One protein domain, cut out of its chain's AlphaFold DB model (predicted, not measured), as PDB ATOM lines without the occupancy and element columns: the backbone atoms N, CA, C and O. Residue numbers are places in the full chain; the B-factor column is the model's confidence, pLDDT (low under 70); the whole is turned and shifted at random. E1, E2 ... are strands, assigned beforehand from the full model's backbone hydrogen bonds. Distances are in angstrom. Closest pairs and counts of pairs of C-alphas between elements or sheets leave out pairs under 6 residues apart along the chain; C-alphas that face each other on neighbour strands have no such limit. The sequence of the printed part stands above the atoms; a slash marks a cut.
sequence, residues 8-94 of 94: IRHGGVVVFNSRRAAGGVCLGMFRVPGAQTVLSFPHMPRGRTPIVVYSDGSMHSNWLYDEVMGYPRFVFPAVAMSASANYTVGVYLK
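AT A GLANCE: This is residues 8 to 94 of the 94 residues of an uncharacterized protein of Janthinobacterium sp. K2C7 (UniProt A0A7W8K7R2). Two small three-stranded antiparallel sheets, E3-E8-E5 and E4-E7-E6, are stacked face to face as a small sandwich, and a short hairpin, E1 and E2, stands off the other face of the first sheet. The printed part has 87 residues, with eight named strands in order E1 to E8 and no named helix. The class is all strand, though only 38 of the 87 residues are in named elements. The whole is compact, with a radius of gyration of the C-alphas of 13.1 A, and the C-alphas span 36 by 31 by 19 A.

IN THESE COORDINATES: E1, residues 8 to 10, begins at C-alpha 8 at (29.549, -35.465, -7.109), and E2 holds residues 13 to 16. E3, residues 25 to 32, is the longest strand by residues and measures 19.8 A from first to last C-alpha. E4 holds residues 37 to 40. E5, residues 50 to 54, measures 13.5 A and begins at C-alpha 50 at (39.657, -20.416, 2.961). E6 holds residues 64 to 66 and E7 residues 73 to 76. E8, residues 87 to 93, measures 19.7 A and ends at C-alpha 93 at (34.858, -19.681, 3.923).

HOW THE PARTS SIT: In the sheet E3-E8-E5, E8 is the inner strand. E3 and E8 are antiparallel at 157 degrees, with N 27 and O 91 at 2.9 A, within hydrogen-bond range. E8 and E5 are antiparallel at 157 degrees, with N 90 and O 53 at 2.8 A. This sheet is only just strongly twisted, its C-alphas lying up to 4.3 A off the best plane. In the sheet E4-E7-E6, E4 and E7 are antiparallel at 170 degrees, with N 39 and O 74 at 2.9 A. The hairpin E6 and E7 is antiparallel at 162 degrees, with N 64 and O 75 at 2.8 A. Between the two sheets, the closest C-alphas of E5 and E6 are those of Pro 50 and Tyr 65, 7.0 A apart, and those of E3 and E7 are Val 32 and Phe 76, 7.4 A apart. E3 and E4 meet only through their link. The hairpin E1 and E2 is antiparallel at 150 degrees, with N 10 and O 13 at 2.9 A. The closest C-alphas of E2 and E8 are those of Phe 16 and Gly 90, 7.8 A apart. E1 and E8 are apart.

THE WHOLE: The two C-alphas farthest apart are those of Gly 11 and Val 68, at 40.4 A. The printed part has no cut and ends at residue 94, the chain's last residue. No link is long; E1 to E2 and E3 to E4 are tight. The mean pLDDT of the printed part is 77.4, and residues 8 to 23, 57 to 61 and 79 to 85 are under 70.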
ATOM      1  N   ILE A   8      30.228 -34.287  -6.573       59.16
ATOM      2  CA  ILE A   8      29.549 -35.465  -7.109       59.16
ATOM      3  C   ILE A   8      29.048 -35.082  -8.496       59.16
ATOM      4  O   ILE A   8      28.227 -34.175  -8.635       59.16
ATOM      5  N   ARG A   9      29.539 -35.756  -9.539       55.28
ATOM      6  CA  ARG A   9      28.917 -35.680 -10.865       55.28
ATOM      7  C   ARG A   9      27.797 -36.712 -10.911       55.28
ATOM      8  O   ARG A   9      28.074 -37.905 -10.975       55.28
ATOM      9  N   HIS A  10      26.546 -36.264 -10.875       53.88
ATOM     10  CA  HIS A  10      25.371 -37.132 -10.964       53.88
ATOM     11  C   HIS A  10      24.500 -36.699 -12.145       53.88
ATOM     12  O   HIS A  10      23.981 -35.586 -12.155       53.88
ATOM     13  N   GLY A  11      24.368 -37.552 -13.166       55.12
ATOM     14  CA  GLY A  11      23.508 -37.277 -14.327       55.12
ATOM     15  C   GLY A  11      23.842 -35.981 -15.084       55.12
ATOM     16  O   GLY A  11      22.937 -35.306 -15.557       55.12
ATOM     17  N   GLY A  12      25.121 -35.592 -15.150       57.66
ATOM     18  CA  GLY A  12      25.560 -34.337 -15.785       57.66
ATOM     19  C   GLY A  12      25.492 -33.096 -14.884       57.66
ATOM     20  O   GLY A  12      25.946 -32.030 -15.288       57.66
ATOM     21  N   VAL A  13      24.996 -33.231 -13.651       55.03
ATOM     22  CA  VAL A  13      24.941 -32.154 -12.657       55.03
ATOM     23  C   VAL A  13      26.125 -32.266 -11.699       55.03
ATOM     24  O   VAL A  13      26.464 -33.354 -11.233       55.03
ATOM     25  N   VAL A  14      26.751 -31.128 -11.397       63.03
ATOM     26  CA  VAL A  14      27.753 -30.993 -10.333       63.03
ATOM     27  C   VAL A  14      27.017 -30.680  -9.034       63.03
ATOM     28  O   VAL A  14      26.440 -29.604  -8.888       63.03
ATOM     29  N   VAL A  15      27.022 -31.628  -8.098       65.12
ATOM     30  CA  VAL A  15      26.425 -31.470  -6.767       65.12
ATOM     31  C   VAL A  15      27.531 -31.268  -5.745       65.12
ATOM     32  O   VAL A  15      28.491 -32.041  -5.684       65.12
ATOM     33  N   PHE A  16      27.376 -30.230  -4.926       68.00
ATOM     34  CA  PHE A  16      28.329 -29.884  -3.886       68.00
ATOM     35  C   PHE A  16      27.826 -30.277  -2.492       68.00
ATOM     36  O   PHE A  16      26.726 -29.897  -2.092       68.00
ATOM     37  N   ASN A  17      28.653 -30.988  -1.720       66.69
ATOM     38  CA  ASN A  17      28.320 -31.382  -0.349       66.69
ATOM     39  C   ASN A  17      29.056 -30.528   0.699       66.69
ATOM     40  O   ASN A  17      30.141 -30.882   1.155       66.69
ATOM     41  N   SER A  18      28.431 -29.447   1.173       59.88
ATOM     42  CA  SER A  18      29.022 -28.525   2.166       59.88
ATOM     43  C   SER A  18      29.429 -29.148   3.497       59.88
ATOM     44  O   SER A  18      30.315 -28.612   4.164       59.88
ATOM     45  N   ARG A  19      28.908 -30.329   3.853       63.12
ATOM     46  CA  ARG A  19      29.363 -31.062   5.048       63.12
ATOM     47  C   ARG A  19      30.834 -31.462   4.951       63.12
ATOM     48  O   ARG A  19      31.504 -31.585   5.970       63.12
ATOM     49  N   ARG A  20      31.350 -31.650   3.733       62.72
ATOM     50  CA  ARG A  20      32.751 -32.010   3.487       62.72
ATOM     51  C   ARG A  20      33.685 -30.803   3.349       62.72
ATOM     52  O   ARG A  20      34.888 -30.984   3.481       62.72
ATOM     53  N   ALA A  21      33.164 -29.577   3.232       60.50
ATOM     54  CA  ALA A  21      33.937 -28.338   3.422       60.50
ATOM     55  C   ALA A  21      34.128 -27.985   4.912       60.50
ATOM     56  O   ALA A  21      34.197 -26.814   5.273       60.50
ATOM     57  N   ALA A  22      34.137 -28.985   5.799       65.50
ATOM     58  CA  ALA A  22      34.276 -28.826   7.249       65.50
ATOM     59  C   ALA A  22      33.333 -27.772   7.882       65.50
ATOM     60  O   ALA A  22      33.696 -27.153   8.888       65.50
ATOM     61  N   GLY A  23      32.142 -27.568   7.299       65.94
ATOM     62  CA  GLY A  23      31.145 -26.592   7.755       65.94
ATOM     63  C   GLY A  23      31.295 -25.172   7.191       65.94
ATOM     64  O   GLY A  23      30.599 -24.278   7.660       65.94
ATOM     65  N   GLY A  24      32.173 -24.946   6.208       73.44
ATOM     66  CA  GLY A  24      32.309 -23.650   5.539       73.44
ATOM     67  C   GLY A  24      31.083 -23.263   4.701       73.44
ATOM     68  O   GLY A  24      30.398 -24.113   4.124       73.44
ATOM     69  N   VAL A  25      30.825 -21.959   4.601       80.69
ATOM     70  CA  VAL A  25      29.770 -21.380   3.756       80.69
ATOM     71  C   VAL A  25      30.215 -21.417   2.297       80.69
ATOM     72  O   VAL A  25      31.306 -20.949   1.974       80.69
ATOM     73  N   CYS A  26      29.369 -21.958   1.416       83.06
ATOM     74  CA  CYS A  26      29.597 -21.945  -0.030       83.06
ATOM     75  C   CYS A  26      29.490 -20.522  -0.568       83.06
ATOM     76  O   CYS A  26      28.434 -19.904  -0.446       83.06
ATOM     77  N   LEU A  27      30.559 -20.030  -1.189       84.50
ATOM     78  CA  LEU A  27      30.554 -18.736  -1.867       84.50
ATOM     79  C   LEU A  27      30.126 -18.857  -3.330       84.50
ATOM     80  O   LEU A  27      29.600 -17.907  -3.902       84.50
ATOM     81  N   GLY A  28      30.354 -20.022  -3.936       82.88
ATOM     82  CA  GLY A  28      29.969 -20.304  -5.311       82.88
ATOM     83  C   GLY A  28      30.852 -21.353  -5.976       82.88
ATOM     84  O   GLY A  28      31.825 -21.847  -5.398       82.88
ATOM     85  N   MET A  29      30.486 -21.672  -7.217       82.31
ATOM     86  CA  MET A  29      31.286 -22.481  -8.129       82.31
ATOM     87  C   MET A  29      31.777 -21.605  -9.269       82.31
ATOM     88  O   MET A  29      30.991 -20.896  -9.896       82.31
ATOM     89  N   PHE A  30      33.072 -21.678  -9.546       84.94
ATOM     90  CA  PHE A  30      33.718 -20.801 -10.507       84.94
ATOM     91  C   PHE A  30      34.491 -21.624 -11.518       84.94
ATOM     92  O   PHE A  30      35.221 -22.553 -11.165       84.94
ATOM     93  N   ARG A  31      34.332 -21.269 -12.791       84.88
ATOM     94  CA  ARG A  31      35.189 -21.780 -13.851       84.88
ATOM     95  C   ARG A  31      36.497 -21.004 -13.809       84.88
ATOM     96  O   ARG A  31      36.485 -19.785 -13.957       84.88
ATOM     97  N   VAL A  32      37.603 -21.716 -13.650       84.81
ATOM     98  CA  VAL A  32      38.946 -21.152 -13.732       84.81
ATOM     99  C   VAL A  32      39.519 -21.529 -15.100       84.81
ATOM    100  O   VAL A  32      39.780 -22.713 -15.344       84.81
ATOM    101  N   PRO A  33      39.629 -20.576 -16.044       77.25
ATOM    102  CA  PRO A  33      40.349 -20.806 -17.289       77.25
ATOM    103  C   PRO A  33      41.837 -21.053 -17.014       77.25
ATOM    104  O   PRO A  33      42.342 -20.693 -15.959       77.25
ATOM    105  N   GLY A  34      42.580 -21.587 -17.987       75.06
ATOM    106  CA  GLY A  34      44.043 -21.755 -17.881       75.06
ATOM    107  C   GLY A  34      44.847 -20.448 -17.704       75.06
ATOM    108  O   GLY A  34      46.073 -20.483 -17.662       75.06
ATOM    109  N   ALA A  35      44.173 -19.299 -17.601       80.94
ATOM    110  CA  ALA A  35      44.743 -17.997 -17.285       80.94
ATOM    111  C   ALA A  35      44.552 -17.652 -15.799       80.94
ATOM    112  O   ALA A  35      43.716 -18.231 -15.103       80.94
ATOM    113  N   GLN A  36      45.302 -16.660 -15.316       87.88
ATOM    114  CA  GLN A  36      45.141 -16.178 -13.949       87.88
ATOM    115  C   GLN A  36      43.695 -15.725 -13.706       87.88
ATOM    116  O   GLN A  36      43.140 -14.946 -14.479       87.88
ATOM    117  N   THR A  37      43.106 -16.191 -12.609       90.62
ATOM    118  CA  THR A  37      41.746 -15.835 -12.197       90.62
ATOM    119  C   THR A  37      41.761 -15.333 -10.766       90.62
ATOM    120  O   THR A  37      42.390 -15.928  -9.895       90.62
ATOM    121  N   VAL A  38      41.059 -14.233 -10.514       92.94
ATOM    122  CA  VAL A  38      40.935 -13.639  -9.183       92.94
ATOM    123  C   VAL A  38      39.461 -13.565  -8.822       92.94
ATOM    124  O   VAL A  38      38.671 -12.982  -9.562       92.94
ATOM    125  N   LEU A  39      39.100 -14.152  -7.686       93.44
ATOM    126  CA  LEU A  39      37.757 -14.087  -7.124       93.44
ATOM    127  C   LEU A  39      37.802 -13.235  -5.859       93.44
ATOM    128  O   LEU A  39      38.523 -13.563  -4.919       93.44
ATOM    129  N   SER A  40      37.029 -12.155  -5.840       93.75
ATOM    130  CA  SER A  40      36.982 -11.196  -4.736       93.75
ATOM    131  C   SER A  40      35.589 -11.168  -4.125       93.75
ATOM    132  O   SER A  40      34.598 -11.181  -4.855       93.75
ATOM    133  N   PHE A  41      35.510 -11.050  -2.800       91.69
ATOM    134  CA  PHE A  41      34.239 -11.027  -2.073       91.69
ATOM    135  C   PHE A  41      34.115  -9.786  -1.164       91.69
ATOM    136  O   PHE A  41      34.154  -9.929   0.057       91.69
ATOM    137  N   PRO A  42      33.930  -8.566  -1.717       91.19
ATOM    138  CA  PRO A  42      33.977  -7.303  -0.959       91.19
ATOM    139  C   PRO A  42      32.968  -7.172   0.186       91.19
ATOM    140  O   PRO A  42      33.193  -6.421   1.127       91.19
ATOM    141  N   HIS A  43      31.849  -7.894   0.109       87.62
ATOM    142  CA  HIS A  43      30.790  -7.867   1.120       87.62
ATOM    143  C   HIS A  43      30.969  -8.928   2.217       87.62
ATOM    144  O   HIS A  43      30.100  -9.072   3.076       87.62
ATOM    145  N   MET A  44      32.062  -9.695   2.187       85.50
ATOM    146  CA  MET A  44      32.368 -10.695   3.207       85.50
ATOM    147  C   MET A  44      33.381 -10.158   4.220       85.50
ATOM    148  O   MET A  44      34.374  -9.543   3.827       85.50
ATOM    149  N   PRO A  45      33.171 -10.418   5.522       83.62
ATOM    150  CA  PRO A  45      34.124 -10.032   6.548       83.62
ATOM    151  C   PRO A  45      35.393 -10.890   6.480       83.62
ATOM    152  O   PRO A  45      35.374 -12.033   6.015       83.62
ATOM    153  N   ARG A  46      36.478 -10.322   7.006       89.50
ATOM    154  CA  ARG A  46      37.798 -10.943   7.165       89.50
ATOM    155  C   ARG A  46      37.837 -12.029   8.240       89.50
ATOM    156  O   ARG A  46      36.908 -12.160   9.035       89.50
ATOM    157  N   GLY A  47      38.963 -12.739   8.305       88.94
ATOM    158  CA  GLY A  47      39.297 -13.669   9.386       88.94
ATOM    159  C   GLY A  47      38.693 -15.057   9.215       88.94
ATOM    160  O   GLY A  47      38.582 -15.801  10.188       88.94
ATOM    161  N   ARG A  48      38.283 -15.401   7.993       86.81
ATOM    162  CA  ARG A  48      37.719 -16.713   7.679       86.81
ATOM    163  C   ARG A  48      38.773 -17.626   7.073       86.81
ATOM    164  O   ARG A  48      39.681 -17.179   6.376       86.81
ATOM    165  N   THR A  49      38.638 -18.921   7.322       89.31
ATOM    166  CA  THR A  49      39.540 -19.932   6.774       89.31
ATOM    167  C   THR A  49      39.110 -20.280   5.348       89.31
ATOM    168  O   THR A  49      37.976 -20.743   5.162       89.31
ATOM    169  N   PRO A  50      39.978 -20.089   4.340       88.19
ATOM    170  CA  PRO A  50      39.657 -20.416   2.961       88.19
ATOM    171  C   PRO A  50      39.694 -21.920   2.720       88.19
ATOM    172  O   PRO A  50      40.608 -22.621   3.156       88.19
ATOM    173  N   ILE A  51      38.715 -22.417   1.970       86.12
ATOM    174  CA  ILE A  51      38.700 -23.796   1.489       86.12
ATOM    175  C   ILE A  51      38.351 -23.758   0.006       86.12
ATOM    176  O   ILE A  51      37.343 -23.176  -0.394       86.12
ATOM    177  N   VAL A  52      39.180 -24.401  -0.809       82.69
ATOM    178  CA  VAL A  52      38.971 -24.531  -2.250       82.69
ATOM    179  C   VAL A  52      39.011 -25.996  -2.614       82.69
ATOM    180  O   VAL A  52      39.911 -26.724  -2.196       82.69
ATOM    181  N   VAL A  53      38.044 -26.417  -3.419       78.50
ATOM    182  CA  VAL A  53      37.960 -27.792  -3.897       78.50
ATOM    183  C   VAL A  53      37.754 -27.833  -5.386       78.50
ATOM    184  O   VAL A  53      36.937 -27.098  -5.934       78.50
ATOM    185  N   TYR A  54      38.478 -28.743  -6.019       77.81
ATOM    186  CA  TYR A  54      38.534 -28.889  -7.456       77.81
ATOM    187  C   TYR A  54      37.527 -29.936  -7.929       77.81
ATOM    188  O   TYR A  54      37.161 -30.865  -7.210       77.81
ATOM    189  N   SER A  55      37.043 -29.770  -9.162       73.50
ATOM    190  CA  SER A  55      36.022 -30.633  -9.777       73.50
ATOM    191  C   SER A  55      36.417 -32.090 -10.000       73.50
ATOM    192  O   SER A  55      35.555 -32.897 -10.343       73.50
ATOM    193  N   ASP A  56      37.688 -32.419  -9.811       71.44
ATOM    194  CA  ASP A  56      38.217 -33.783  -9.751       71.44
ATOM    195  C   ASP A  56      38.091 -34.410  -8.347       71.44
ATOM    196  O   ASP A  56      38.406 -35.582  -8.158       71.44
ATOM    197  N   GLY A  57      37.582 -33.656  -7.368       59.66
ATOM    198  CA  GLY A  57      37.426 -34.079  -5.981       59.66
ATOM    199  C   GLY A  57      38.692 -33.920  -5.139       59.66
ATOM    200  O   GLY A  57      38.651 -34.235  -3.949       59.66
ATOM    201  N   SER A  58      39.779 -33.416  -5.720       62.97
ATOM    202  CA  SER A  58      41.053 -33.217  -5.043       62.97
ATOM    203  C   SER A  58      41.127 -31.838  -4.376       62.97
ATOM    204  O   SER A  58      40.489 -30.862  -4.783       62.97
ATOM    205  N   MET A  59      41.934 -31.750  -3.319       64.56
ATOM    206  CA  MET A  59      42.354 -30.477  -2.731       64.56
ATOM    207  C   MET A  59      43.718 -30.128  -3.306       64.56
ATOM    208  O   MET A  59      44.717 -30.745  -2.945       64.56
ATOM    209  N   HIS A  60      43.763 -29.175  -4.231       69.56
ATOM    210  CA  HIS A  60      45.034 -28.671  -4.744       69.56
ATOM    211  C   HIS A  60      45.449 -27.450  -3.925       69.56
ATOM    212  O   HIS A  60      44.599 -26.708  -3.438       69.56
ATOM    213  N   SER A  61      46.754 -27.230  -3.779       68.31
ATOM    214  CA  SER A  61      47.337 -26.070  -3.092       68.31
ATOM    215  C   SER A  61      47.819 -24.981  -4.057       68.31
ATOM    216  O   SER A  61      48.441 -24.011  -3.638       68.31
ATOM    217  N   ASN A  62      47.537 -25.113  -5.356       77.94
ATOM    218  CA  ASN A  62      47.945 -24.164  -6.396       77.94
ATOM    219  C   ASN A  62      47.020 -22.935  -6.471       77.94
ATOM    220  O   ASN A  62      46.638 -22.510  -7.555       77.94
ATOM    221  N   TRP A  63      46.638 -22.374  -5.331       87.94
ATOM    222  CA  TRP A  63      45.875 -21.133  -5.222       87.94
ATOM    223  C   TRP A  63      46.373 -20.353  -4.012       87.94
ATOM    224  O   TRP A  63      46.955 -20.912  -3.083       87.94
ATOM    225  N   LEU A  64      46.148 -19.047  -4.036       92.75
ATOM    226  CA  LEU A  64      46.506 -18.144  -2.955       92.75
ATOM    227  C   LEU A  64      45.246 -17.525  -2.370       92.75
ATOM    228  O   LEU A  64      44.232 -17.369  -3.057       92.75
ATOM    229  N   TYR A  65      45.344 -17.144  -1.105       93.88
ATOM    230  CA  TYR A  65      44.317 -16.395  -0.411       93.88
ATOM    231  C   TYR A  65      44.922 -15.212   0.310       93.88
ATOM    232  O   TYR A  65      45.953 -15.341   0.972       93.88
ATOM    233  N   ASP A  66      44.260 -14.071   0.191       94.31
ATOM    234  CA  ASP A  66      44.620 -12.873   0.918       94.31
ATOM    235  C   ASP A  66      43.385 -12.047   1.278       94.31
ATOM    236  O   ASP A  66      42.293 -12.235   0.742       94.31
ATOM    237  N   GLU A  67      43.586 -11.121   2.210       94.88
ATOM    238  CA  GLU A  67      42.570 -10.165   2.643       94.88
ATOM    239  C   GLU A  67      43.131  -8.736   2.688       94.88
ATOM    240  O   GLU A  67      42.679  -7.900   3.476       94.88
ATOM    241  N   VAL A  68      44.163  -8.446   1.884       91.00
ATOM    242  CA  VAL A  68      44.913  -7.176   1.957       91.00
ATOM    243  C   VAL A  68      44.001  -5.979   1.680       91.00
ATOM    244  O   VAL A  68      44.151  -4.928   2.292       91.00
ATOM    245  N   MET A  69      43.002  -6.170   0.816       89.12
ATOM    246  CA  MET A  69      42.022  -5.147   0.439       89.12
ATOM    247  C   MET A  69      40.867  -4.988   1.440       89.12
ATOM    248  O   MET A  69      39.903  -4.280   1.159       89.12
ATOM    249  N   GLY A  70      40.924  -5.651   2.597       92.94
ATOM    250  CA  GLY A  70      39.850  -5.606   3.588       92.94
ATOM    251  C   GLY A  70      38.777  -6.684   3.407       92.94
ATOM    252  O   GLY A  70      37.851  -6.739   4.210       92.94
ATOM    253  N   TYR A  71      38.902  -7.545   2.395       92.62
ATOM    254  CA  TYR A  71      37.933  -8.590   2.066       92.62
ATOM    255  C   TYR A  71      38.610  -9.861   1.520       92.62
ATOM    256  O   TYR A  71      39.703  -9.756   0.962       92.62
ATOM    257  N   PRO A  72      37.962 -11.038   1.619       94.69
ATOM    258  CA  PRO A  72      38.471 -12.300   1.083       94.69
ATOM    259  C   PRO A  72      38.736 -12.257  -0.423       94.69
ATOM    260  O   PRO A  72      37.852 -11.902  -1.215       94.69
ATOM    261  N   ARG A  73      39.934 -12.685  -0.825       95.25
ATOM    262  CA  ARG A  73      40.331 -12.823  -2.225       95.25
ATOM    263  C   ARG A  73      41.034 -14.151  -2.465       95.25
ATOM    264  O   ARG A  73      41.960 -14.507  -1.747       95.25
ATOM    265  N   PHE A  74      40.609 -14.857  -3.507       93.56
ATOM    266  CA  PHE A  74      41.213 -16.100  -3.976       93.56
ATOM    267  C   PHE A  74      41.895 -15.842  -5.314       93.56
ATOM    268  O   PHE A  74      41.268 -15.331  -6.243       93.56
ATOM    269  N   VAL A  75      43.170 -16.198  -5.417       93.12
ATOM    270  CA  VAL A  75      43.961 -16.029  -6.635       93.12
ATOM    271  C   VAL A  75      44.363 -17.398  -7.154       93.12
ATOM    272  O   VAL A  75      45.099 -18.140  -6.507       93.12
ATOM    273  N   PHE A  76      43.898 -17.709  -8.353       89.44
ATOM    274  CA  PHE A  76      44.278 -18.889  -9.109       89.44
ATOM    275  C   PHE A  76      45.340 -18.456 -10.125       89.44
ATOM    276  O   PHE A  76      45.026 -17.664 -11.018       89.44
ATOM    277  N   PRO A  77      46.603 -18.887  -9.979       85.56
ATOM    278  CA  PRO A  77      47.667 -18.542 -10.907       85.56
ATOM    279  C   PRO A  77      47.407 -19.159 -12.285       85.56
ATOM    280  O   PRO A  77      46.747 -20.192 -12.408       85.56
ATOM    281  N   ALA A  78      47.966 -18.536 -13.324       81.44
ATOM    282  CA  ALA A  78      47.997 -19.145 -14.647       81.44
ATOM    283  C   ALA A  78      48.773 -20.469 -14.574       81.44
ATOM    284  O   ALA A  78      49.883 -20.518 -14.040       81.44
ATOM    285  N   VAL A  79      48.189 -21.546 -15.094       69.44
ATOM    286  CA  VAL A  79      48.827 -22.865 -15.107       69.44
ATOM    287  C   VAL A  79      49.450 -23.071 -16.483       69.44
ATOM    288  O   VAL A  79      48.748 -23.039 -17.488       69.44
ATOM    289  N   ALA A  80      50.761 -23.323 -16.544       49.12
ATOM    290  CA  ALA A  80      51.452 -23.643 -17.802       49.12
ATOM    291  C   ALA A  80      51.030 -25.007 -18.395       49.12
ATOM    292  O   ALA A  80      51.394 -25.346 -19.521       49.12
ATOM    293  N   MET A  81      50.267 -25.811 -17.647       48.47
ATOM    294  CA  MET A  81      49.786 -27.112 -18.096       48.47
ATOM    295  C   MET A  81      48.568 -26.951 -19.002       48.47
ATOM    296  O   MET A  81      47.467 -26.787 -18.498       48.47
ATOM    297  N   SER A  82      48.808 -27.042 -20.315       44.50
ATOM    298  CA  SER A  82      47.850 -27.171 -21.426       44.50
ATOM    299  C   SER A  82      46.644 -26.221 -21.383       44.50
ATOM    300  O   SER A  82      45.796 -26.287 -20.501       44.50
ATOM    301  N   ALA A  83      46.461 -25.423 -22.437       45.94
ATOM    302  CA  ALA A  83      45.306 -24.538 -22.648       45.94
ATOM    303  C   ALA A  83      43.910 -25.222 -22.540       45.94
ATOM    304  O   ALA A  83      42.882 -24.549 -22.586       45.94
ATOM    305  N   SER A  84      43.860 -26.547 -22.367       49.75
ATOM    306  CA  SER A  84      42.675 -27.351 -22.056       49.75
ATOM    307  C   SER A  84      42.334 -27.490 -20.559       49.75
ATOM    308  O   SER A  84      41.280 -28.048 -20.252       49.75
ATOM    309  N   ALA A  85      43.149 -26.988 -19.623       60.22
ATOM    310  CA  ALA A  85      42.931 -27.114 -18.175       60.22
ATOM    311  C   ALA A  85      41.860 -26.142 -17.638       60.22
ATOM    312  O   ALA A  85      42.072 -25.418 -16.671       60.22
ATOM    313  N   ASN A  86      40.688 -26.109 -18.273       71.75
ATOM    314  CA  ASN A  86      39.509 -25.494 -17.679       71.75
ATOM    315  C   ASN A  86      39.030 -26.393 -16.538       71.75
ATOM    316  O   ASN A  86      38.512 -27.481 -16.792       71.75
ATOM    317  N   TYR A  87      39.161 -25.935 -15.299       76.25
ATOM    318  CA  TYR A  87      38.627 -26.646 -14.142       76.25
ATOM    319  C   TYR A  87      37.575 -25.802 -13.430       76.25
ATOM    320  O   TYR A  87      37.508 -24.580 -13.568       76.25
ATOM    321  N   THR A  88      36.686 -26.477 -12.707       81.19
ATOM    322  CA  THR A  88      35.713 -25.813 -11.840       81.19
ATOM    323  C   THR A  88      36.163 -25.975 -10.404       81.19
ATOM    324  O   THR A  88      36.584 -27.065 -10.009       81.19
ATOM    325  N   VAL A  89      36.061 -24.901  -9.633       82.19
ATOM    326  CA  VAL A  89      36.325 -24.914  -8.198       82.19
ATOM    327  C   VAL A  89      35.080 -24.530  -7.422       82.19
ATOM    328  O   VAL A  89      34.335 -23.643  -7.834       82.19
ATOM    329  N   GLY A  90      34.872 -25.187  -6.289       83.38
ATOM    330  CA  GLY A  90      34.019 -24.681  -5.225       83.38
ATOM    331  C   GLY A  90      34.862 -23.866  -4.249       83.38
ATOM    332  O   GLY A  90      35.933 -24.322  -3.840       83.38
ATOM    333  N   VAL A  91      34.378 -22.684  -3.874       86.25
ATOM    334  CA  VAL A  91      35.043 -21.796  -2.910       86.25
ATOM    335  C   VAL A  91      34.198 -21.677  -1.646       86.25
ATOM    336  O   VAL A  91      32.992 -21.424  -1.724       86.25
ATOM    337  N   TYR A  92      34.838 -21.832  -0.485       86.62
ATOM    338  CA  TYR A  92      34.204 -21.762   0.830       86.62
ATOM    339  C   TYR A  92      35.003 -20.902   1.794       86.62
ATOM    340  O   TYR A  92      36.232 -20.821   1.714       86.62
ATOM    341  N   LEU A  93      34.283 -20.334   2.756       86.56
ATOM    342  CA  LEU A  93      34.858 -19.681   3.923       86.56
ATOM    343  C   LEU A  93      34.262 -20.273   5.194       86.56
ATOM    344  O   LEU A  93      33.038 -20.353   5.330       86.56
ATOM    345  N   LYS A  94      35.134 -20.673   6.116       83.50
ATOM    346  CA  LYS A  94      34.770 -21.131   7.458       83.50
ATOM    347  C   LYS A  94      35.077 -20.061   8.493       83.50
ATOM    348  O   LYS A  94      36.210 -19.537   8.462       83.50
TER     349      LYS A  94